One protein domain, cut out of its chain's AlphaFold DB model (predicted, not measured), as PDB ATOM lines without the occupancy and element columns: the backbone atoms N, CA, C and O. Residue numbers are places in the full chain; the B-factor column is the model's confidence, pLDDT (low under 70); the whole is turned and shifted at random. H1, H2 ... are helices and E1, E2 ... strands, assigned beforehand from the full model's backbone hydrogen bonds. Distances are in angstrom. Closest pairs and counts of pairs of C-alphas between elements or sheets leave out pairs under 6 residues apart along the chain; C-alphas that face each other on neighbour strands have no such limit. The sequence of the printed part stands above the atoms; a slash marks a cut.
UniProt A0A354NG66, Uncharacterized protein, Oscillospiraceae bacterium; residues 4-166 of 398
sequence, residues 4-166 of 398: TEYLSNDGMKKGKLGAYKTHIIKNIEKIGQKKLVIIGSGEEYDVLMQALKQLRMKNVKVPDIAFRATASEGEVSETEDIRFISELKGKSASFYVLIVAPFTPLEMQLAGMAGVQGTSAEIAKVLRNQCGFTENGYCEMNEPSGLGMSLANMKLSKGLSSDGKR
ATOM      1  N   THR A   4     234.961 196.179 369.372       81.06
ATOM      2  CA  THR A   4     234.194 197.424 369.492       81.06
ATOM      3  C   THR A   4     233.829 197.963 368.112       81.06
ATOM      4  O   THR A   4     232.669 198.277 367.855       81.06
ATOM      5  N   GLU A   5     234.778 197.992 367.173       82.69
ATOM      6  CA  GLU A   5     234.530 198.387 365.787       82.69
ATOM      7  C   GLU A   5     233.483 197.466 365.138       82.69
ATOM      8  O   GLU A   5     232.553 197.943 364.479       82.69
ATOM      9  N   TYR A   6     233.577 196.156 365.384       85.69
ATOM     10  CA  TYR A   6     232.594 195.175 364.925       85.69
ATOM     11  C   TYR A   6     231.187 195.468 365.459       85.69
ATOM     12  O   TYR A   6     230.233 195.510 364.673       85.69
ATOM     13  N   LEU A   7     231.053 195.700 366.769       83.50
ATOM     14  CA  LEU A   7     229.771 196.021 367.395       83.50
ATOM     15  C   LEU A   7     229.223 197.355 366.891       83.50
ATOM     16  O   LEU A   7     228.023 197.446 366.634       83.50
ATOM     17  N   SER A   8     230.097 198.337 366.658       84.62
ATOM     18  CA  SER A   8     229.754 199.677 366.183       84.62
ATOM     19  C   SER A   8     229.292 199.732 364.716       84.62
ATOM     20  O   SER A   8     228.645 200.700 364.315       84.62
ATOM     21  N   ASN A   9     229.568 198.689 363.922       89.12
ATOM     22  CA  ASN A   9     229.297 198.660 362.487       89.12
ATOM     23  C   ASN A   9     227.793 198.763 362.163       89.12
ATOM     24  O   ASN A   9     226.999 197.899 362.534       89.12
ATOM     25  N   ASP A  10     227.401 199.756 361.359       87.44
ATOM     26  CA  ASP A  10     225.998 200.007 360.988       87.44
ATOM     27  C   ASP A  10     225.283 198.805 360.358       87.44
ATOM     28  O   ASP A  10     224.098 198.560 360.614       87.44
ATOM     29  N   GLY A  11     225.981 198.063 359.494       87.38
ATOM     30  CA  GLY A  11     225.439 196.866 358.860       87.38
ATOM     31  C   GLY A  11     225.161 195.777 359.889       87.38
ATOM     32  O   GLY A  11     224.101 195.147 359.849       87.38
ATOM     33  N   MET A  12     226.081 195.610 360.842       89.06
ATOM     34  CA  MET A  12     225.941 194.654 361.933       89.06
ATOM     35  C   MET A  12     224.837 195.056 362.912       89.06
ATOM     36  O   MET A  12     223.944 194.249 363.170       89.06
ATOM     37  N   LYS A  13     224.802 196.318 363.363       90.00
ATOM     38  CA  LYS A  13     223.742 196.856 364.237       90.00
ATOM     39  C   LYS A  13     222.354 196.658 363.634       90.00
ATOM     40  O   LYS A  13     221.449 196.165 364.304       90.00
ATOM     41  N   LYS A  14     222.177 196.971 362.343       90.38
ATOM     42  CA  LYS A  14     220.905 196.738 361.629       90.38
ATOM     43  C   LYS A  14     220.561 195.250 361.532       90.38
ATOM     44  O   LYS A  14     219.393 194.893 361.696       90.38
ATOM     45  N   GLY A  15     221.557 194.399 361.276       90.81
ATOM     46  CA  GLY A  15     221.415 192.943 361.259       90.81
ATOM     47  C   GLY A  15     220.927 192.392 362.601       90.81
ATOM     48  O   GLY A  15     219.874 191.755 362.639       90.81
ATOM     49  N   LYS A  16     221.633 192.716 363.694       92.00
ATOM     50  CA  LYS A  16     221.286 192.351 365.079       92.00
ATOM     51  C   LYS A  16     219.907 192.868 365.475       92.00
ATOM     52  O   LYS A  16     219.064 192.088 365.900       92.00
ATOM     53  N   LEU A  17     219.608 194.144 365.223       93.56
ATOM     54  CA  LEU A  17     218.288 194.729 365.485       93.56
ATOM     55  C   LEU A  17     217.157 193.942 364.798       93.56
ATOM     56  O   LEU A  17     216.093 193.723 365.382       93.56
ATOM     57  N   GLY A  18     217.357 193.537 363.541       93.44
ATOM     58  CA  GLY A  18     216.409 192.702 362.800       93.44
ATOM     59  C   GLY A  18     216.254 191.302 363.399       93.44
ATOM     60  O   GLY A  18     215.124 190.839 363.585       93.44
ATOM     61  N   ALA A  19     217.374 190.666 363.742       94.00
ATOM     62  CA  ALA A  19     217.402 189.341 364.348       94.00
ATOM     63  C   ALA A  19     216.715 189.329 365.724       94.00
ATOM     64  O   ALA A  19     215.822 188.522 365.967       94.00
ATOM     65  N   TYR A  20     217.016 190.300 366.590       95.25
ATOM     66  CA  TYR A  20     216.425 190.412 367.925       95.25
ATOM     67  C   TYR A  20     214.906 190.544 367.863       95.25
ATOM     68  O   TYR A  20     214.182 189.839 368.564       95.25
ATOM     69  N   LYS A  21     214.395 191.399 366.967       95.31
ATOM     70  CA  LYS A  21     212.946 191.518 366.753       95.31
ATOM     71  C   LYS A  21     212.330 190.195 366.307       95.31
ATOM     72  O   LYS A  21     211.268 189.826 366.798       95.31
ATOM     73  N   THR A  22     212.995 189.491 365.395       95.38
ATOM     74  CA  THR A  22     212.538 188.195 364.880       95.38
ATOM     75  C   THR A  22     212.477 187.153 365.993       95.38
ATOM     76  O   THR A  22     211.463 186.473 366.135       95.38
ATOM     77  N   HIS A  23     213.518 187.064 366.817       96.19
ATOM     78  CA  HIS A  23     213.594 186.141 367.947       96.19
ATOM     79  C   HIS A  23     212.550 186.426 369.025       96.19
ATOM     80  O   HIS A  23     211.870 185.498 369.462       96.19
ATOM     81  N   ILE A  24     212.346 187.694 369.393       95.94
ATOM     82  CA  ILE A  24     211.308 188.078 370.363       95.94
ATOM     83  C   ILE A  24     209.917 187.711 369.837       95.94
ATOM     84  O   ILE A  24     209.123 187.134 370.574       95.94
ATOM     85  N   ILE A  25     209.621 188.001 368.564       95.25
ATOM     86  CA  ILE A  25     208.325 187.657 367.958       95.25
ATOM     87  C   ILE A  25     208.125 186.137 367.938       95.25
ATOM     88  O   ILE A  25     207.074 185.661 368.358       95.25
ATOM     89  N   LYS A  26     209.129 185.369 367.496       95.38
ATOM     90  CA  LYS A  26     209.062 183.898 367.439       95.38
ATOM     91  C   LYS A  26     208.832 183.255 368.806       95.38
ATOM     92  O   LYS A  26     208.222 182.195 368.879       95.38
ATOM     93  N   ASN A  27     209.321 183.880 369.876       95.31
ATOM     94  CA  ASN A  27     209.218 183.354 371.232       95.31
ATOM     95  C   ASN A  27     208.137 184.050 372.076       95.31
ATOM     96  O   ASN A  27     208.056 183.781 373.271       95.31
ATOM     97  N   ILE A  28     207.283 184.903 371.494       94.44
ATOM     98  CA  ILE A  28     206.333 185.727 372.261       94.44
ATOM     99  C   ILE A  28     205.360 184.892 373.107       94.44
ATOM    100  O   ILE A  28     205.053 185.255 374.240       94.44
ATOM    101  N   GLU A  29     204.939 183.731 372.601       93.31
ATOM    102  CA  GLU A  29     204.076 182.796 373.331       93.31
ATOM    103  C   GLU A  29     204.809 182.133 374.505       93.31
ATOM    104  O   GLU A  29     204.229 181.956 375.576       93.31
ATOM    105  N   LYS A  30     206.102 181.820 374.339       93.81
ATOM    106  CA  LYS A  30     206.948 181.241 375.397       93.81
ATOM    107  C   LYS A  30     207.295 182.263 376.479       93.81
ATOM    108  O   LYS A  30     207.359 181.916 377.658       93.81
ATOM    109  N   ILE A  31     207.516 183.515 376.069       94.50
ATOM    110  CA  ILE A  31     207.680 184.661 376.966       94.50
ATOM    111  C   ILE A  31     206.411 184.806 377.814       94.50
ATOM    112  O   ILE A  31     206.489 184.868 379.042       94.50
ATOM    113  N   GLY A  32     205.238 184.796 377.174       89.44
ATOM    114  CA  GLY A  32     203.947 184.826 377.856       89.44
ATOM    115  C   GLY A  32     203.828 186.018 378.813       89.44
ATOM    116  O   GLY A  32     203.995 187.166 378.412       89.44
ATOM    117  N   GLN A  33     203.537 185.735 380.087       88.81
ATOM    118  CA  GLN A  33     203.411 186.737 381.159       88.81
ATOM    119  C   GLN A  33     204.678 186.873 382.023       88.81
ATOM    120  O   GLN A  33     204.650 187.510 383.076       88.81
ATOM    121  N   LYS A  34     205.787 186.241 381.626       94.75
ATOM    122  CA  LYS A  34     207.038 186.281 382.390       94.75
ATOM    123  C   LYS A  34     207.695 187.651 382.259       94.75
ATOM    124  O   LYS A  34     207.623 188.280 381.207       94.75
ATOM    125  N   LYS A  35     208.393 188.097 383.301       95.69
ATOM    126  CA  LYS A  35     209.250 189.286 383.198       95.69
ATOM    127  C   LYS A  35     210.523 188.947 382.423       95.69
ATOM    128  O   LYS A  35     210.989 187.807 382.470       95.69
ATOM    129  N   LEU A  36     211.097 189.925 381.733       96.69
ATOM    130  CA  LEU A  36     212.338 189.715 380.991       96.69
ATOM    131  C   LEU A  36     213.555 189.939 381.885       96.69
ATOM    132  O   LEU A  36     213.593 190.890 382.662       96.69
ATOM    133  N   VAL A  37     214.564 189.087 381.741       96.94
ATOM    134  CA  VAL A  37     215.913 189.326 382.268       96.94
ATOM    135  C   VAL A  37     216.876 189.294 381.099       96.94
ATOM    136  O   VAL A  37     216.755 188.443 380.221       96.94
ATOM    137  N   ILE A  38     217.800 190.244 381.061       95.88
ATOM    138  CA  ILE A  38     218.786 190.347 379.984       95.88
ATOM    139  C   ILE A  38     220.132 189.920 380.542       95.88
ATOM    140  O   ILE A  38     220.546 190.461 381.564       95.88
ATOM    141  N   ILE A  39     220.799 188.976 379.879       94.69
ATOM    142  CA  ILE A  39     222.174 188.589 380.205       94.69
ATOM    143  C   ILE A  39     223.085 189.016 379.072       94.69
ATOM    144  O   ILE A  39     222.903 188.556 377.949       94.69
ATOM    145  N   GLY A  40     224.028 189.902 379.373       82.62
ATOM    146  CA  GLY A  40     224.877 190.559 378.383       82.62
ATOM    147  C   GLY A  40     225.151 192.015 378.748       82.62
ATOM    148  O   GLY A  40     224.461 192.608 379.588       82.62
ATOM    149  N   SER A  41     226.160 192.610 378.122       71.06
ATOM    150  CA  SER A  41     226.634 193.952 378.461       71.06
ATOM    151  C   SER A  41     226.948 194.802 377.225       71.06
ATOM    152  O   SER A  41     226.928 194.333 376.087       71.06
ATOM    153  N   GLY A  42     227.184 196.094 377.467       75.06
ATOM    154  CA  GLY A  42     227.700 197.028 376.468       75.06
ATOM    155  C   GLY A  42     226.738 197.363 375.327       75.06
ATOM    156  O   GLY A  42     225.519 197.379 375.493       75.06
ATOM    157  N   GLU A  43     227.305 197.643 374.152       77.94
ATOM    158  CA  GLU A  43     226.574 198.141 372.975       77.94
ATOM    159  C   GLU A  43     225.442 197.217 372.506       77.94
ATOM    160  O   GLU A  43     224.467 197.670 371.902       77.94
ATOM    161  N   GLU A  44     225.538 195.913 372.769       85.81
ATOM    162  CA  GLU A  44     224.502 194.970 372.355       85.81
ATOM    163  C   GLU A  44     223.204 195.143 373.161       85.81
ATOM    164  O   GLU A  44     222.105 194.954 372.624       85.81
ATOM    165  N   TYR A  45     223.314 195.579 374.422       87.69
ATOM    166  CA  TYR A  45     222.166 195.936 375.251       87.69
ATOM    167  C   TYR A  45     221.359 197.070 374.608       87.69
ATOM    168  O   TYR A  45     220.137 196.968 374.495       87.69
ATOM    169  N   ASP A  46     222.024 198.104 374.094       89.00
ATOM    170  CA  ASP A  46     221.357 199.243 373.454       89.00
ATOM    171  C   ASP A  46     220.587 198.825 372.195       89.00
ATOM    172  O   ASP A  46     219.450 199.260 371.969       89.00
ATOM    173  N   VAL A  47     221.165 197.922 371.396       91.69
ATOM    174  CA  VAL A  47     220.495 197.353 370.215       91.69
ATOM    175  C   VAL A  47     219.252 196.556 370.627       91.69
ATOM    176  O   VAL A  47     218.201 196.668 369.983       91.69
ATOM    177  N   LEU A  48     219.323 195.793 371.723       93.88
ATOM    178  CA  LEU A  48     218.168 195.082 372.272       93.88
ATOM    179  C   LEU A  48     217.087 196.043 372.783       93.88
ATOM    180  O   LEU A  48     215.909 195.871 372.456       93.88
ATOM    181  N   MET A  49     217.461 197.091 373.514       93.00
ATOM    182  CA  MET A  49     216.520 198.110 373.985       93.00
ATOM    183  C   MET A  49     215.819 198.814 372.818       93.00
ATOM    184  O   MET A  49     214.600 199.029 372.847       93.00
ATOM    185  N   GLN A  50     216.551 199.099 371.738       94.69
ATOM    186  CA  GLN A  50     215.976 199.628 370.507       94.69
ATOM    187  C   GLN A  50     214.991 198.638 369.861       94.69
ATOM    188  O   GLN A  50     213.915 199.055 369.412       94.69
ATOM    189  N   ALA A  51     215.314 197.340 369.833       95.31
ATOM    190  CA  ALA A  51     214.424 196.296 369.324       95.31
ATOM    191  C   ALA A  51     213.102 196.257 370.106       95.31
ATOM    192  O   ALA A  51     212.026 196.328 369.503       95.31
ATOM    193  N   LEU A  52     213.179 196.225 371.440       95.31
ATOM    194  CA  LEU A  52     212.022 196.209 372.339       95.31
ATOM    195  C   LEU A  52     211.140 197.448 372.151       95.31
ATOM    196  O   LEU A  52     209.921 197.328 372.002       95.31
ATOM    197  N   LYS A  53     211.746 198.640 372.067       95.56
ATOM    198  CA  LYS A  53     211.027 199.893 371.789       95.56
ATOM    199  C   LYS A  53     210.268 199.827 370.460       95.56
ATOM    200  O   LYS A  53     209.096 200.189 370.404       95.56
ATOM    201  N   GLN A  54     210.906 199.344 369.392       96.62
ATOM    202  CA  GLN A  54     210.269 199.228 368.073       96.62
ATOM    203  C   GLN A  54     209.115 198.225 368.044       96.62
ATOM    204  O   GLN A  54     208.120 198.470 367.364       96.62
ATOM    205  N   LEU A  55     209.228 197.117 368.773       96.56
ATOM    206  CA  LEU A  55     208.152 196.134 368.892       96.56
ATOM    207  C   LEU A  55     206.943 196.710 369.636       96.56
ATOM    208  O   LEU A  55     205.815 196.570 369.164       96.56
ATOM    209  N   ARG A  56     207.177 197.435 370.736       94.75
ATOM    210  CA  ARG A  56     206.117 198.106 371.503       94.75
ATOM    211  C   ARG A  56     205.381 199.159 370.672       94.75
ATOM    212  O   ARG A  56     204.158 199.186 370.687       94.75
ATOM    213  N   MET A  57     206.098 199.949 369.864       95.31
ATOM    214  CA  MET A  57     205.477 200.891 368.912       95.31
ATOM    215  C   MET A  57     204.603 200.198 367.853       95.31
ATOM    216  O   MET A  57     203.705 200.818 367.295       95.31
ATOM    217  N   LYS A  58     204.851 198.913 367.573       94.88
ATOM    218  CA  LYS A  58     204.035 198.075 366.681       94.88
ATOM    219  C   LYS A  58     202.957 197.276 367.426       94.88
ATOM    220  O   LYS A  58     202.434 196.315 366.871       94.88
ATOM    221  N   ASN A  59     202.633 197.651 368.665       92.81
ATOM    222  CA  ASN A  59     201.652 196.985 369.527       92.81
ATOM    223  C   ASN A  59     201.964 195.508 369.840       92.81
ATOM    224  O   ASN A  59     201.071 194.751 370.224       92.81
ATOM    225  N   VAL A  60     203.226 195.082 369.721       93.06
ATOM    226  CA  VAL A  60     203.648 193.763 370.210       93.06
ATOM    227  C   VAL A  60     203.740 193.831 371.735       93.06
ATOM    228  O   VAL A  60     204.481 194.649 372.284       93.06
ATOM    229  N   LYS A  61     202.979 192.974 372.425       89.94
ATOM    230  CA  LYS A  61     202.931 192.907 373.893       89.94
ATOM    231  C   LYS A  61     204.183 192.227 374.445       89.94
ATOM    232  O   LYS A  61     204.168 191.035 374.729       89.94
ATOM    233  N   VAL A  62     205.266 192.988 374.570       90.25
ATOM    234  CA  VAL A  62     206.516 192.510 375.170       90.25
ATOM    235  C   VAL A  62     206.583 192.947 376.639       90.25
ATOM    236  O   VAL A  62     206.464 194.154 376.882       90.25
ATOM    237  N   PRO A  63     206.787 192.021 377.596       90.50
ATOM    238  CA  PRO A  63     206.879 192.344 379.019       90.50
ATOM    239  C   PRO A  63     207.995 193.336 379.354       90.50
ATOM    240  O   PRO A  63     208.891 193.606 378.546       90.50
ATOM    241  N   ASP A  64     207.937 193.883 380.564       88.69
ATOM    242  CA  ASP A  64     209.000 194.731 381.089       88.69
ATOM    243  C   ASP A  64     210.223 193.930 381.524       88.69
ATOM    244  O   ASP A  64     210.149 192.753 381.896       88.69
ATOM    245  N   ILE A  65     211.362 194.614 381.459       93.06
ATOM    246  CA  ILE A  65     212.634 194.111 381.956       93.06
ATOM    247  C   ILE A  65     212.613 194.241 383.473       93.06
ATOM    248  O   ILE A  65     212.322 195.310 384.005       93.06
ATOM    249  N   ALA A  66     212.901 193.144 384.162       94.38
ATOM    250  CA  ALA A  66     213.007 193.128 385.608       94.38
ATOM    251  C   ALA A  66     214.364 193.648 386.082       94.38
ATOM    252  O   ALA A  66     214.395 194.494 386.963       94.38
ATOM    253  N   PHE A  67     215.452 193.114 385.521       93.38
ATOM    254  CA  PHE A  67     216.829 193.499 385.831       93.38
ATOM    255  C   PHE A  67     217.787 192.963 384.753       93.38
ATOM    256  O   PHE A  67     217.396 192.153 383.898       93.38
ATOM    257  N   ARG A  68     219.040 193.424 384.796       94.56
ATOM    258  CA  ARG A  68     220.150 192.888 383.998       94.56
ATOM    259  C   ARG A  68     220.919 191.872 384.830       94.56
ATOM    260  O   ARG A  68     221.083 192.051 386.033       94.56
ATOM    261  N   ALA A  69     221.408 190.818 384.198       94.62
ATOM    262  CA  ALA A  69     222.259 189.839 384.846       94.62
ATOM    263  C   ALA A  69     223.552 189.589 384.061       94.62
ATOM    264  O   ALA A  69     223.650 189.898 382.876       94.62
ATOM    265  N   THR A  70     224.547 189.027 384.736       93.94
ATOM    266  CA  THR A  70     225.837 188.625 384.162       93.94
ATOM    267  C   THR A  70     226.246 187.252 384.693       93.94
ATOM    268  O   THR A  70     225.889 186.873 385.812       93.94
ATOM    269  N   ALA A  71     226.998 186.504 383.886       93.19
ATOM    270  CA  ALA A  71     227.641 185.258 384.295       93.19
ATOM    271  C   ALA A  71     229.030 185.480 384.930       93.19
ATOM    272  O   ALA A  71     229.707 184.501 385.230       93.19
ATOM    273  N   SER A  72     229.445 186.733 385.156       92.12
ATOM    274  CA  SER A  72     230.720 187.092 385.787       92.12
ATOM    275  C   SER A  72     230.514 187.940 387.043       92.12
ATOM    276  O   SER A  72     229.985 189.046 386.978       92.12
ATOM    277  N   GLU A  73     230.975 187.464 388.202       92.19
ATOM    278  CA  GLU A  73     230.933 188.242 389.451       92.19
ATOM    279  C   GLU A  73     231.788 189.519 389.398       92.19
ATOM    280  O   GLU A  73     231.558 190.439 390.182       92.19
ATOM    281  N   GLY A  74     232.748 189.604 388.470       88.62
ATOM    282  CA  GLY A  74     233.517 190.826 388.222       88.62
ATOM    283  C   GLY A  74     232.718 191.935 387.528       88.62
ATOM    284  O   GLY A  74     233.132 193.087 387.570       88.62
ATOM    285  N   GLU A  75     231.577 191.604 386.919       89.94
ATOM    286  CA  GLU A  75     230.708 192.549 386.201       89.94
ATOM    287  C   GLU A  75     229.447 192.938 386.993       89.94
ATOM    288  O   GLU A  75     228.612 193.704 386.510       89.94
ATOM    289  N   VAL A  76     229.272 192.400 388.203       93.00
ATOM    290  CA  VAL A  76     228.145 192.743 389.081       93.00
ATOM    291  C   VAL A  76     228.249 194.210 389.493       93.00
ATOM    292  O   VAL A  76     229.307 194.678 389.908       93.00
ATOM    293  N   SER A  77     227.134 194.934 389.399       92.25
ATOM    294  CA  SER A  77     227.079 196.372 389.658       92.25
ATOM    295  C   SER A  77     225.766 196.747 390.331       92.25
ATOM    296  O   SER A  77     224.700 196.647 389.728       92.25
ATOM    297  N   GLU A  78     225.842 197.226 391.573       90.62
ATOM    298  CA  GLU A  78     224.670 197.743 392.289       90.62
ATOM    299  C   GLU A  78     224.141 199.031 391.646       90.62
ATOM    300  O   GLU A  78     222.932 199.228 391.552       90.62
ATOM    301  N   THR A  79     225.034 199.896 391.149       90.06
ATOM    302  CA  THR A  79     224.658 201.179 390.538       90.06
ATOM    303  C   THR A  79     223.925 201.005 389.212       90.06
ATOM    304  O   THR A  79     223.046 201.803 388.895       90.06
ATOM    305  N   GLU A  80     224.272 199.974 388.437       87.19
ATOM    306  CA  GLU A  80     223.616 199.656 387.160       87.19
ATOM    307  C   GLU A  80     222.530 198.566 387.278       87.19
ATOM    308  O   GLU A  80     221.974 198.155 386.257       87.19
ATOM    309  N   ASP A  81     222.232 198.092 388.497       91.38
ATOM    310  CA  ASP A  81     221.354 196.940 388.782       91.38
ATOM    311  C   ASP A  81     221.693 195.704 387.918       91.38
ATOM    312  O   ASP A  81     220.820 195.047 387.336       91.38
ATOM    313  N   ILE A  82     222.995 195.407 387.804       93.00
ATOM    314  CA  ILE A  82     223.519 194.193 387.174       93.00
ATOM    315  C   ILE A  82     223.768 193.159 388.260       93.00
ATOM    316  O   ILE A  82     224.649 193.316 389.105       93.00
ATOM    317  N   ARG A  83     223.014 192.069 388.194       95.31
ATOM    318  CA  ARG A  83     223.021 191.008 389.199       95.31
ATOM    319  C   ARG A  83     223.743 189.775 388.705       95.31
ATOM    320  O   ARG A  83     223.802 189.500 387.508       95.31
ATOM    321  N   PHE A  84     224.248 188.972 389.627       95.81
ATOM    322  CA  PHE A  84     224.839 187.707 389.229       95.81
ATOM    323  C   PHE A  84     223.754 186.708 388.800       95.81
ATOM    324  O   PHE A  84     222.675 186.631 389.393       95.81
ATOM    325  N   ILE A  85     224.042 185.914 387.767       95.31
ATOM    326  CA  ILE A  85     223.101 184.974 387.142       95.31
ATOM    327  C   ILE A  85     222.486 183.968 388.129       95.31
ATOM    328  O   ILE A  85     221.364 183.502 387.920       95.31
ATOM    329  N   SER A  86     223.162 183.673 389.246       94.50
ATOM    330  CA  SER A  86     222.646 182.779 390.290       94.50
ATOM    331  C   SER A  86     221.332 183.263 390.918       94.50
ATOM    332  O   SER A  86     220.545 182.437 391.379       94.50
ATOM    333  N   GLU A  87     221.023 184.564 390.866       95.81
ATOM    334  CA  GLU A  87     219.742 185.104 391.331       95.81
ATOM    335  C   GLU A  87     218.535 184.567 390.556       95.81
ATOM    336  O   GLU A  87     217.402 184.665 391.035       95.81
ATOM    337  N   LEU A  88     218.747 183.991 389.371       96.62
ATOM    338  CA  LEU A  88     217.701 183.350 388.579       96.62
ATOM    339  C   LEU A  88     217.377 181.925 389.044       96.62
ATOM    340  O   LEU A  88     216.394 181.346 388.575       96.62
ATOM    341  N   LYS A  89     218.161 181.348 389.964       96.88
ATOM    342  CA  LYS A  89     217.982 179.968 390.422       96.88
ATOM    343  C   LYS A  89     216.572 179.730 390.962       96.88
ATOM    344  O   LYS A  89     216.116 180.408 391.879       96.88
ATOM    345  N   GLY A  90     215.878 178.757 390.368       95.12
ATOM    346  CA  GLY A  90     214.506 178.401 390.743       95.12
ATOM    347  C   GLY A  90     213.434 179.401 390.289       95.12
ATOM    348  O   GLY A  90     212.275 179.252 390.664       95.12
ATOM    349  N   LYS A  91     213.779 180.408 389.472       96.12
ATOM    350  CA  LYS A  91     212.846 181.458 389.029       96.12
ATOM    351  C   LYS A  91     212.397 181.322 387.561       96.12
ATOM    352  O   LYS A  91     211.796 182.248 387.014       96.12
ATOM    353  N   SER A  92     212.609 180.166 386.925       94.12
ATOM    354  CA  SER A  92     212.286 179.906 385.504       94.12
ATOM    355  C   SER A  92     210.788 179.986 385.152       94.12
ATOM    356  O   SER A  92     210.418 180.188 383.988       94.12
ATOM    357  N   ALA A  93     209.905 179.886 386.151       93.88
ATOM    358  CA  ALA A  93     208.470 180.123 385.992       93.88
ATOM    359  C   ALA A  93     208.115 181.620 385.883       93.88
ATOM    360  O   ALA A  93     207.130 181.963 385.238       93.88
ATOM    361  N   SER A  94     208.914 182.504 386.493       95.56
ATOM    362  CA  SER A  94     208.648 183.951 386.579       95.56
ATOM    363  C   SER A  94     209.396 184.778 385.534       95.56
ATOM    364  O   SER A  94     208.941 185.871 385.188       95.56
ATOM    365  N   PHE A  95     210.526 184.271 385.034       97.50
ATOM    366  CA  PHE A  95     211.397 185.001 384.116       97.50
ATOM    367  C   PHE A  95     211.616 184.271 382.798       97.50
ATOM    368  O   PHE A  95     211.698 183.042 382.751       97.50
ATOM    369  N   TYR A  96     211.738 185.061 381.735       97.88
ATOM    370  CA  TYR A  96     212.255 184.636 380.444       97.88
ATOM    371  C   TYR A  96     213.551 185.398 380.164       97.88
ATOM    372  O   TYR A  96     213.592 186.621 380.322       97.88
ATOM    373  N   VAL A  97     214.609 184.687 379.782       98.06
ATOM    374  CA  VAL A  97     215.951 185.269 379.662       98.06
ATOM    375  C   VAL A  97     216.302 185.562 378.205       98.06
ATOM    376  O   VAL A  97     216.183 184.700 377.341       98.06
ATOM    377  N   LEU A  98     216.766 186.775 377.925       97.69
ATOM    378  CA  LEU A  98     217.334 187.156 376.635       97.69
ATOM    379  C   LEU A  98     218.857 187.203 376.778       97.69
ATOM    380  O   LEU A  98     219.375 188.038 377.516       97.69
ATOM    381  N   ILE A  99     219.556 186.291 376.105       96.56
ATOM    382  CA  ILE A  99     221.018 186.205 376.127       96.56
ATOM    383  C   ILE A  99     221.564 187.023 374.962       96.56
ATOM    384  O   ILE A  99     221.239 186.759 373.805       96.56
ATOM    385  N   VAL A 100     222.395 188.007 375.272       93.75
ATOM    386  CA  VAL A 100     223.048 188.900 374.322       93.75
ATOM    387  C   VAL A 100     224.554 188.787 374.543       93.75
ATOM    388  O   VAL A 100     225.119 189.463 375.395       93.75
ATOM    389  N   ALA A 101     225.168 187.832 373.851       92.31
ATOM    390  CA  ALA A 101     226.577 187.486 374.009       92.31
ATOM    391  C   ALA A 101     227.141 186.912 372.697       92.31
ATOM    392  O   ALA A 101     226.352 186.482 371.847       92.31
ATOM    393  N   PRO A 102     228.470 186.856 372.498       91.50
ATOM    394  CA  PRO A 102     229.079 186.294 371.291       91.50
ATOM    395  C   PRO A 102     228.470 184.942 370.887       91.50
ATOM    396  O   PRO A 102     228.340 184.042 371.722       91.50
ATOM    397  N   PHE A 103     228.066 184.803 369.621       92.69
ATOM    398  CA  PHE A 103     227.417 183.592 369.105       92.69
ATOM    399  C   PHE A 103     228.113 183.056 367.855       92.69
ATOM    400  O   PHE A 103     228.404 181.866 367.748       92.69
ATOM    401  N   THR A 104     228.375 183.917 366.870       90.00
ATOM    402  CA  THR A 104     228.994 183.459 365.617       90.00
ATOM    403  C   THR A 104     230.505 183.255 365.779       90.00
ATOM    404  O   THR A 104     231.112 183.921 366.613       90.00
ATOM    405  N   PRO A 105     231.158 182.407 364.957       86.94
ATOM    406  CA  PRO A 105     232.609 182.206 365.041       86.94
ATOM    407  C   PRO A 105     233.418 183.506 364.986       86.94
ATOM    408  O   PRO A 105     234.375 183.670 365.733       86.94
ATOM    409  N   LEU A 106     232.992 184.456 364.145       85.19
ATOM    410  CA  LEU A 106     233.634 185.763 364.041       85.19
ATOM    411  C   LEU A 106     233.461 186.594 365.320       85.19
ATOM    412  O   LEU A 106     234.419 187.202 365.785       85.19
ATOM    413  N   GLU A 107     232.255 186.620 365.891       88.69
ATOM    414  CA  GLU A 107     231.997 187.323 367.153       88.69
ATOM    415  C   GLU A 107     232.821 186.735 368.290       88.69
ATOM    416  O   GLU A 107     233.455 187.490 369.012       88.69
ATOM    417  N   MET A 108     232.829 185.406 368.431       88.00
ATOM    418  CA  MET A 108     233.580 184.718 369.481       88.00
ATOM    419  C   MET A 108     235.079 184.999 369.369       88.00
ATOM    420  O   MET A 108     235.716 185.282 370.379       88.00
ATOM    421  N   GLN A 109     235.622 184.994 368.147       83.12
ATOM    422  CA  GLN A 109     237.021 185.330 367.901       83.12
ATOM    423  C   GLN A 109     237.335 186.774 368.317       83.12
ATOM    424  O   GLN A 109     238.268 187.010 369.079       83.12
ATOM    425  N   LEU A 110     236.566 187.750 367.823       84.88
ATOM    426  CA  LEU A 110     236.822 189.162 368.113       84.88
ATOM    427  C   LEU A 110     236.625 189.479 369.601       84.88
ATOM    428  O   LEU A 110     237.442 190.184 370.186       84.88
ATOM    429  N   ALA A 111     235.580 188.923 370.215       85.88
ATOM    430  CA  ALA A 111     235.306 189.041 371.643       85.88
ATOM    431  C   ALA A 111     236.454 188.458 372.478       85.88
ATOM    432  O   ALA A 111     236.955 189.129 373.377       85.88
ATOM    433  N   GLY A 112     236.927 187.257 372.132       81.88
ATOM    434  CA  GLY A 112     238.063 186.614 372.790       81.88
ATOM    435  C   GLY A 112     239.337 187.456 372.716       81.88
ATOM    436  O   GLY A 112     239.977 187.669 373.744       81.88
ATOM    437  N   MET A 113     239.650 188.004 371.536       76.06
ATOM    438  CA  MET A 113     240.783 188.921 371.338       76.06
ATOM    439  C   MET A 113     240.649 190.216 372.152       76.06
ATOM    440  O   MET A 113     241.644 190.763 372.610       76.06
ATOM    441  N   ALA A 114     239.423 190.706 372.350       78.94
ATOM    442  CA  ALA A 114     239.136 191.878 373.176       78.94
ATOM    443  C   ALA A 114     239.052 191.560 374.682       78.94
ATOM    444  O   ALA A 114     238.730 192.442 375.477       78.94
ATOM    445  N   GLY A 115     239.306 190.312 375.089       75.94
ATOM    446  CA  GLY A 115     239.224 189.897 376.487       75.94
ATOM    447  C   GLY A 115     237.794 189.816 377.031       75.94
ATOM    448  O   GLY A 115     237.611 189.815 378.245       75.94
ATOM    449  N   VAL A 116     236.785 189.736 376.162       81.56
ATOM    450  CA  VAL A 116     235.388 189.542 376.559       81.56
ATOM    451  C   VAL A 116     235.172 188.074 376.911       81.56
ATOM    452  O   VAL A 116     235.442 187.176 376.109       81.56
ATOM    453  N   GLN A 117     234.692 187.833 378.129       82.38
ATOM    454  CA  GLN A 117     234.431 186.495 378.632       82.38
ATOM    455  C   GLN A 117     233.009 186.043 378.284       82.38
ATOM    456  O   GLN A 117     232.046 186.782 378.466       82.38
ATOM    457  N   GLY A 118     232.877 184.775 377.897       85.56
ATOM    458  CA  GLY A 118     231.589 184.101 377.803       85.56
ATOM    459  C   GLY A 118     230.941 184.208 376.426       85.56
ATOM    460  O   GLY A 118     230.904 185.254 375.782       85.56
ATOM    461  N   THR A 119     230.389 183.089 375.984       91.00
ATOM    462  CA  THR A 119     229.590 182.951 374.766       91.00
ATOM    463  C   THR A 119     228.116 182.766 375.115       91.00
ATOM    464  O   THR A 119     227.758 182.418 376.244       91.00
ATOM    465  N   SER A 120     227.238 182.944 374.126       93.62
ATOM    466  CA  SER A 120     225.810 182.638 374.291       93.62
ATOM    467  C   SER A 120     225.588 181.194 374.767       93.62
ATOM    468  O   SER A 120     224.807 180.966 375.692       93.62
ATOM    469  N   ALA A 121     226.356 180.245 374.223       93.25
ATOM    470  CA  ALA A 121     226.268 178.831 374.573       93.25
ATOM    471  C   ALA A 121     226.712 178.542 376.020       93.25
ATOM    472  O   ALA A 121     226.072 177.745 376.711       93.25
ATOM    473  N   GLU A 122     227.777 179.191 376.500       92.69
ATOM    474  CA  GLU A 122     228.237 179.068 377.891       92.69
ATOM    475  C   GLU A 122     227.213 179.664 378.862       92.69
ATOM    476  O   GLU A 122     226.817 179.006 379.821       92.69
ATOM    477  N   ILE A 123     226.665 180.849 378.574       95.31
ATOM    478  CA  ILE A 123     225.609 181.448 379.407       95.31
ATOM    479  C   ILE A 123     224.361 180.554 379.438       95.31
ATOM    480  O   ILE A 123     223.786 180.313 380.503       95.31
ATOM    481  N   ALA A 124     223.950 180.010 378.289       96.31
ATOM    482  CA  ALA A 124     222.844 179.059 378.201       96.31
ATOM    483  C   ALA A 124     223.119 177.776 379.006       96.31
ATOM    484  O   ALA A 124     222.206 177.206 379.614       96.31
ATOM    485  N   LYS A 125     224.374 177.316 379.046       95.94
ATOM    486  CA  LYS A 125     224.806 176.194 379.887       95.94
ATOM    487  C   LYS A 125     224.663 176.524 381.374       95.94
ATOM    488  O   LYS A 125     224.037 175.735 382.080       95.94
ATOM    489  N   VAL A 126     225.114 177.697 381.830       96.00
ATOM    490  CA  VAL A 126     224.937 178.144 383.228       96.00
ATOM    491  C   VAL A 126     223.451 178.210 383.607       96.00
ATOM    492  O   VAL A 126     223.048 177.672 384.639       96.00
ATOM    493  N   LEU A 127     222.598 178.787 382.751       97.31
ATOM    494  CA  LEU A 127     221.150 178.855 382.994       97.31
ATOM    495  C   LEU A 127     220.511 177.474 383.171       97.31
ATOM    496  O   LEU A 127     219.678 177.282 384.064       97.31
ATOM    497  N   ARG A 128     220.886 176.510 382.325       96.88
ATOM    498  CA  ARG A 128     220.362 175.142 382.396       96.88
ATOM    499  C   ARG A 128     220.862 174.418 383.639       96.88
ATOM    500  O   ARG A 128     220.052 173.932 384.427       96.88
ATOM    501  N   ASN A 129     222.175 174.391 383.828       96.56
ATOM    502  CA  ASN A 129     222.819 173.528 384.812       96.56
ATOM    503  C   ASN A 129     222.732 174.092 386.235       96.56
ATOM    504  O   ASN A 129     222.585 173.329 387.187       96.56
ATOM    505  N   GLN A 130     222.764 175.419 386.389       95.56
ATOM    506  CA  GLN A 130     222.838 176.065 387.703       95.56
ATOM    507  C   GLN A 130     221.543 176.774 388.110       95.56
ATOM    508  O   GLN A 130     221.236 176.855 389.305       95.56
ATOM    509  N   CYS A 131     220.762 177.275 387.144       97.00
ATOM    510  CA  CYS A 131     219.553 178.056 387.430       97.00
ATOM    511  C   CYS A 131     218.237 177.282 387.232       97.00
ATOM    512  O   CYS A 131     217.195 177.737 387.712       97.00
ATOM    513  N   GLY A 132     218.266 176.120 386.567       96.06
ATOM    514  CA  GLY A 132     217.084 175.285 386.321       96.06
ATOM    515  C   GLY A 132     216.178 175.798 385.195       96.06
ATOM    516  O   GLY A 132     214.960 175.593 385.227       96.06
ATOM    517  N   PHE A 133     216.743 176.507 384.216       97.44
ATOM    518  CA  PHE A 133     216.022 176.902 383.006       97.44
ATOM    519  C   PHE A 133     216.012 175.758 381.991       97.44
ATOM    520  O   PHE A 133     216.984 175.026 381.845       97.44
ATOM    521  N   THR A 134     214.920 175.625 381.245       95.56
ATOM    522  CA  THR A 134     214.861 174.764 380.056       95.56
ATOM    523  C   THR A 134     215.108 175.600 378.802       95.56
ATOM    524  O   THR A 134     215.110 176.829 378.865       95.56
ATOM    525  N   GLU A 135     215.249 174.962 377.641       92.00
ATOM    526  CA  GLU A 135     215.423 175.643 376.341       92.00
ATOM    527  C   GLU A 135     214.245 176.562 375.965       92.00
ATOM    528  O   GLU A 135     214.371 177.439 375.120       92.00
ATOM    529  N   ASN A 136     213.090 176.416 376.626       93.69
ATOM    530  CA  ASN A 136     211.945 177.317 376.461       93.69
ATOM    531  C   ASN A 136     211.950 178.503 377.442       93.69
ATOM    532  O   ASN A 136     211.019 179.307 377.426       93.69
ATOM    533  N   GLY A 137     212.943 178.595 378.328       96.44
ATOM    534  CA  GLY A 137     213.075 179.659 379.322       96.44
ATOM    535  C   GLY A 137     214.022 180.789 378.919       96.44
ATOM    536  O   GLY A 137     214.103 181.780 379.644       96.44
ATOM    537  N   TYR A 138     214.735 180.651 377.800       97.56
ATOM    538  CA  TYR A 138     215.677 181.653 377.313       97.56
ATOM    539  C   TYR A 138     215.736 181.702 375.780       97.56
ATOM    540  O   TYR A 138     215.188 180.832 375.103       97.56
ATOM    541  N   CYS A 139     216.387 182.731 375.237       96.88
ATOM    542  CA  CYS A 139     216.682 182.873 373.813       96.88
ATOM    543  C   CYS A 139     218.073 183.479 373.604       96.88
ATOM    544  O   CYS A 139     218.395 184.509 374.199       96.88
ATOM    545  N   GLU A 140     218.876 182.852 372.743       96.25
ATOM    546  CA  GLU A 140     220.176 183.354 372.291       96.25
ATOM    547  C   GLU A 140     219.972 184.376 371.169       96.25
ATOM    548  O   GLU A 140     219.792 184.048 369.999       96.25
ATOM    549  N   MET A 141     219.966 185.655 371.534       95.19
ATOM    550  CA  MET A 141     219.541 186.740 370.653       95.19
ATOM    551  C   MET A 141     220.487 186.951 369.469       95.19
ATOM    552  O   MET A 141     220.050 187.388 368.403       95.19
ATOM    553  N   ASN A 142     221.770 186.636 369.652       93.19
ATOM    554  CA  ASN A 142     222.801 186.760 368.623       93.19
ATOM    555  C   ASN A 142     222.822 185.596 367.624       93.19
ATOM    556  O   ASN A 142     223.567 185.659 366.644       93.19
ATOM    557  N   GLU A 143     221.974 184.576 367.803       93.75
ATOM    558  CA  GLU A 143     221.767 183.569 366.770       93.75
ATOM    559  C   GLU A 143     221.270 184.251 365.479       93.75
ATOM    560  O   GLU A 143     220.267 184.977 365.509       93.75
ATOM    561  N   PRO A 144     221.914 184.033 364.318       89.94
ATOM    562  CA  PRO A 144     221.479 184.649 363.072       89.94
ATOM    563  C   PRO A 144     220.047 184.248 362.692       89.94
ATOM    564  O   PRO A 144     219.788 183.135 362.243       89.94
ATOM    565  N   SER A 145     219.099 185.185 362.787       84.88
ATOM    566  CA  SER A 145     217.724 184.988 362.317       84.88
ATOM    567  C   SER A 145     217.419 185.866 361.100       84.88
ATOM    568  O   SER A 145     216.939 186.995 361.186       84.88
ATOM    569  N   GLY A 146     217.708 185.312 359.917       75.00
ATOM    570  CA  GLY A 146     217.415 185.915 358.612       75.00
ATOM    571  C   GLY A 146     218.652 186.330 357.811       75.00
ATOM    572  O   GLY A 146     219.787 186.265 358.274       75.00
ATOM    573  N   LEU A 147     218.427 186.773 356.569       77.38
ATOM    574  CA  LEU A 147     219.505 187.055 355.610       77.38
ATOM    575  C   LEU A 147     220.379 188.257 356.001       77.38
ATOM    576  O   LEU A 147     221.563 188.266 355.687       77.38
ATOM    577  N   GLY A 148     219.828 189.266 356.686       81.25
ATOM    578  CA  GLY A 148     220.544 190.513 356.992       81.25
ATOM    579  C   GLY A 148     221.781 190.310 357.871       81.25
ATOM    580  O   GLY A 148     222.876 190.720 357.490       81.25
ATOM    581  N   MET A 149     221.614 189.635 359.014       83.31
ATOM    582  CA  MET A 149     222.713 189.337 359.940       83.31
ATOM    583  C   MET A 149     223.734 188.382 359.307       83.31
ATOM    584  O   MET A 149     224.937 188.623 359.390       83.31
ATOM    585  N   SER A 150     223.268 187.362 358.578       84.31
ATOM    586  CA  SER A 150     224.140 186.424 357.861       84.31
ATOM    587  C   SER A 150     224.980 187.104 356.771       84.31
ATOM    588  O   SER A 150     226.181 186.851 356.681       84.31
ATOM    589  N   LEU A 151     224.397 188.003 355.965       83.56
ATOM    590  CA  LEU A 151     225.146 188.768 354.959       83.56
ATOM    591  C   LEU A 151     226.145 189.738 355.598       83.56
ATOM    592  O   LEU A 151     227.247 189.886 355.072       83.56
ATOM    593  N   ALA A 152     225.774 190.409 356.692       84.06
ATOM    594  CA  ALA A 152     226.676 191.314 357.402       84.06
ATOM    595  C   ALA A 152     227.898 190.552 357.937       84.06
ATOM    596  O   ALA A 152     229.029 190.935 357.642       84.06
ATOM    597  N   ASN A 153     227.673 189.415 358.606       84.00
ATOM    598  CA  ASN A 153     228.747 188.543 359.083       84.00
ATOM    599  C   ASN A 153     229.634 188.040 357.938       84.00
ATOM    600  O   ASN A 153     230.855 188.106 358.040       84.00
ATOM    601  N   MET A 154     229.046 187.617 356.812       83.69
ATOM    602  CA  MET A 154     229.813 187.182 355.637       83.69
ATOM    603  C   MET A 154     230.661 188.308 355.025       83.69
ATOM    604  O   MET A 154     231.765 188.062 354.542       83.69
ATOM    605  N   LYS A 155     230.153 189.546 354.986       84.81
ATOM    606  CA  LYS A 155     230.907 190.690 354.453       84.81
ATOM    607  C   LYS A 155     232.091 191.043 355.349       84.81
ATOM    608  O   LYS A 155     233.184 191.250 354.832       84.81
ATOM    609  N   LEU A 156     231.878 191.079 356.664       82.44
ATOM    610  CA  LEU A 156     232.925 191.405 357.633       82.44
ATOM    611  C   LEU A 156     233.995 190.314 357.704       82.44
ATOM    612  O   LEU A 156     235.180 190.635 357.695       82.44
ATOM    613  N   SER A 157     233.601 189.035 357.670       80.50
ATOM    614  CA  SER A 157     234.563 187.929 357.642       80.50
ATOM    615  C   SER A 157     235.443 187.973 356.392       80.50
ATOM    616  O   SER A 157     236.664 187.868 356.495       80.50
ATOM    617  N   LYS A 158     234.854 188.225 355.213       77.69
ATOM    618  CA  LYS A 158     235.614 188.427 353.969       77.69
ATOM    619  C   LYS A 158     236.544 189.636 354.047       77.69
ATOM    620  O   LYS A 158     237.672 189.532 353.576       77.69
ATOM    621  N   GLY A 159     236.088 190.744 354.636       69.00
ATOM    622  CA  GLY A 159     236.897 191.943 354.868       69.00
ATOM    623  C   GLY A 159     238.150 191.625 355.682       69.00
ATOM    624  O   GLY A 159     239.259 191.832 355.197       69.00
ATOM    625  N   LEU A 160     237.976 190.983 356.837       68.25
ATOM    626  CA  LEU A 160     239.068 190.541 357.709       68.25
ATOM    627  C   LEU A 160     240.035 189.574 357.018       68.25
ATOM    628  O   LEU A 160     241.248 189.753 357.097       68.25
ATOM    629  N   SER A 161     239.521 188.586 356.279       61.78
ATOM    630  CA  SER A 161     240.374 187.686 355.493       61.78
ATOM    631  C   SER A 161     241.130 188.415 354.373       61.78
ATOM    632  O   SER A 161     242.231 188.011 354.009       61.78
ATOM    633  N   SER A 162     240.553 189.475 353.796       52.59
ATOM    634  CA  SER A 162     241.179 190.260 352.724       52.59
ATOM    635  C   SER A 162     242.196 191.288 353.230       52.59
ATOM    636  O   SER A 162     243.223 191.482 352.583       52.59
ATOM    637  N   ASP A 163     241.972 191.877 354.405       49.81
ATOM    638  CA  ASP A 163     242.941 192.752 355.070       49.81
ATOM    639  C   ASP A 163     244.115 191.943 355.629       49.81
ATOM    640  O   ASP A 163     245.262 192.366 355.488       49.81
ATOM    641  N   GLY A 164     243.867 190.720 356.113       46.28
ATOM    642  CA  GLY A 164     244.923 189.747 356.409       46.28
ATOM    643  C   GLY A 164     245.801 189.426 355.191       46.28
ATOM    644  O   GLY A 164     247.010 189.275 355.329       46.28
ATOM    645  N   LYS A 165     245.233 189.427 353.974       40.62
ATOM    646  CA  LYS A 165     246.000 189.294 352.719       40.62
ATOM    647  C   LYS A 165     246.729 190.575 352.299       40.62
ATOM    648  O   LYS A 165     247.774 190.480 351.666       40.62
ATOM    649  N   ARG A 166     246.220 191.769 352.634       38.59
ATOM    650  CA  ARG A 166     246.906 193.055 352.374       38.59
ATOM    651  C   ARG A 166     248.049 193.329 353.354       38.59
ATOM    652  O   ARG A 166     249.012 193.983 352.969       38.59
TER     653      ARG A 166
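AT A GLANCE: This is residues 4 to 166 of the 398 residues of an uncharacterized protein of Oscillospiraceae bacterium (UniProt A0A354NG66). A strongly twisted sheet of five parallel strands has H7 packed along one face, with the short H5 on that same face, while the crossed helices H2 and H4 graze the sheet. H8 folds back on H2 and runs on past it, and its residues 161 to 166 stick out as an arm; H6 sits off the sheet, near H1 and H8. The printed part has 163 residues, with eight named helices and five named strands in the order H1 H2 H3 E1 H4 E2 E3 H5 E4 H6 H7 E5 H8. The sheet's order is E3 E2 E1 E4 E5, and the class is mixed, helices and strands. The whole is compact, with a radius of gyration of the C-alphas of 15.8 A and spans of 52 by 37 by 29 A.

IN THESE COORDINATES: H1, residues 4 to 8, begins at C-alpha 4 (234.194, 197.424, 369.492). H2 is residues 10 to 26, 24.2 A long, and H3 residues 28 to 31. E1 is residues 35 to 39, 13.3 A, and H4 residues 43 to 57, 21.7 A. E2 is residues 65 to 70, 14.5 A, E3 residues 82 to 84, H5 residues 85 to 88 and E4 residues 95 to 99. H6 is residues 105 to 113, H7 residues 120 to 129, 14.2 A, and E5 residues 138 to 140. H8, residues 147 to 166, 28.2 A, ends at C-alpha 166 (246.906, 193.055, 352.374).

HOW THE PARTS SIT: N 83 and O 68 of E3 and E2, 2.9 A, N 66 and O 36 of E2 and E1, 2.8 A, N 98 and O 37 of E1 and E4, 2.8 A, and N 139 and O 97 of E4 and E5, 2.9 A, are within hydrogen-bond range. E1, H4, E2 and E4, H6 H7, E5 are strand-helix-strand units, parallel neighbour strands with helices between; E3, H5, E4 is a split one, with E2 and E1 between its strands; the three crossovers are right-handed. H7 on one face of the sheet makes two layers, over E4 at a height over the sheet of 8.8 A. H5 is on the same face. H2, H3 and H4 only graze the sheet. H2 touches H4 at a steep tilt of 53 degrees, closest at the C-alphas of Lys 21 and Ala 51, 5.6 A. H8 touches H2 with residues 148 to 153 alone, closest at the C-alphas of Gly 15 and Met 149, 4.1 A. H1 and H4 only just touch, with 3 pairs of C-alphas within 8 A. Every O i to N i+4 pair is within range in H1, H2, H4, H6, H7 and H8; H3 and H5 are too short for one.

THE WHOLE: The C-alphas farthest apart, of Ala 93 and Arg 166, are 52.7 A apart. The printed part has no cut, and the link E2 to E3 is long. Residues 159 to 166 have pLDDT under 70.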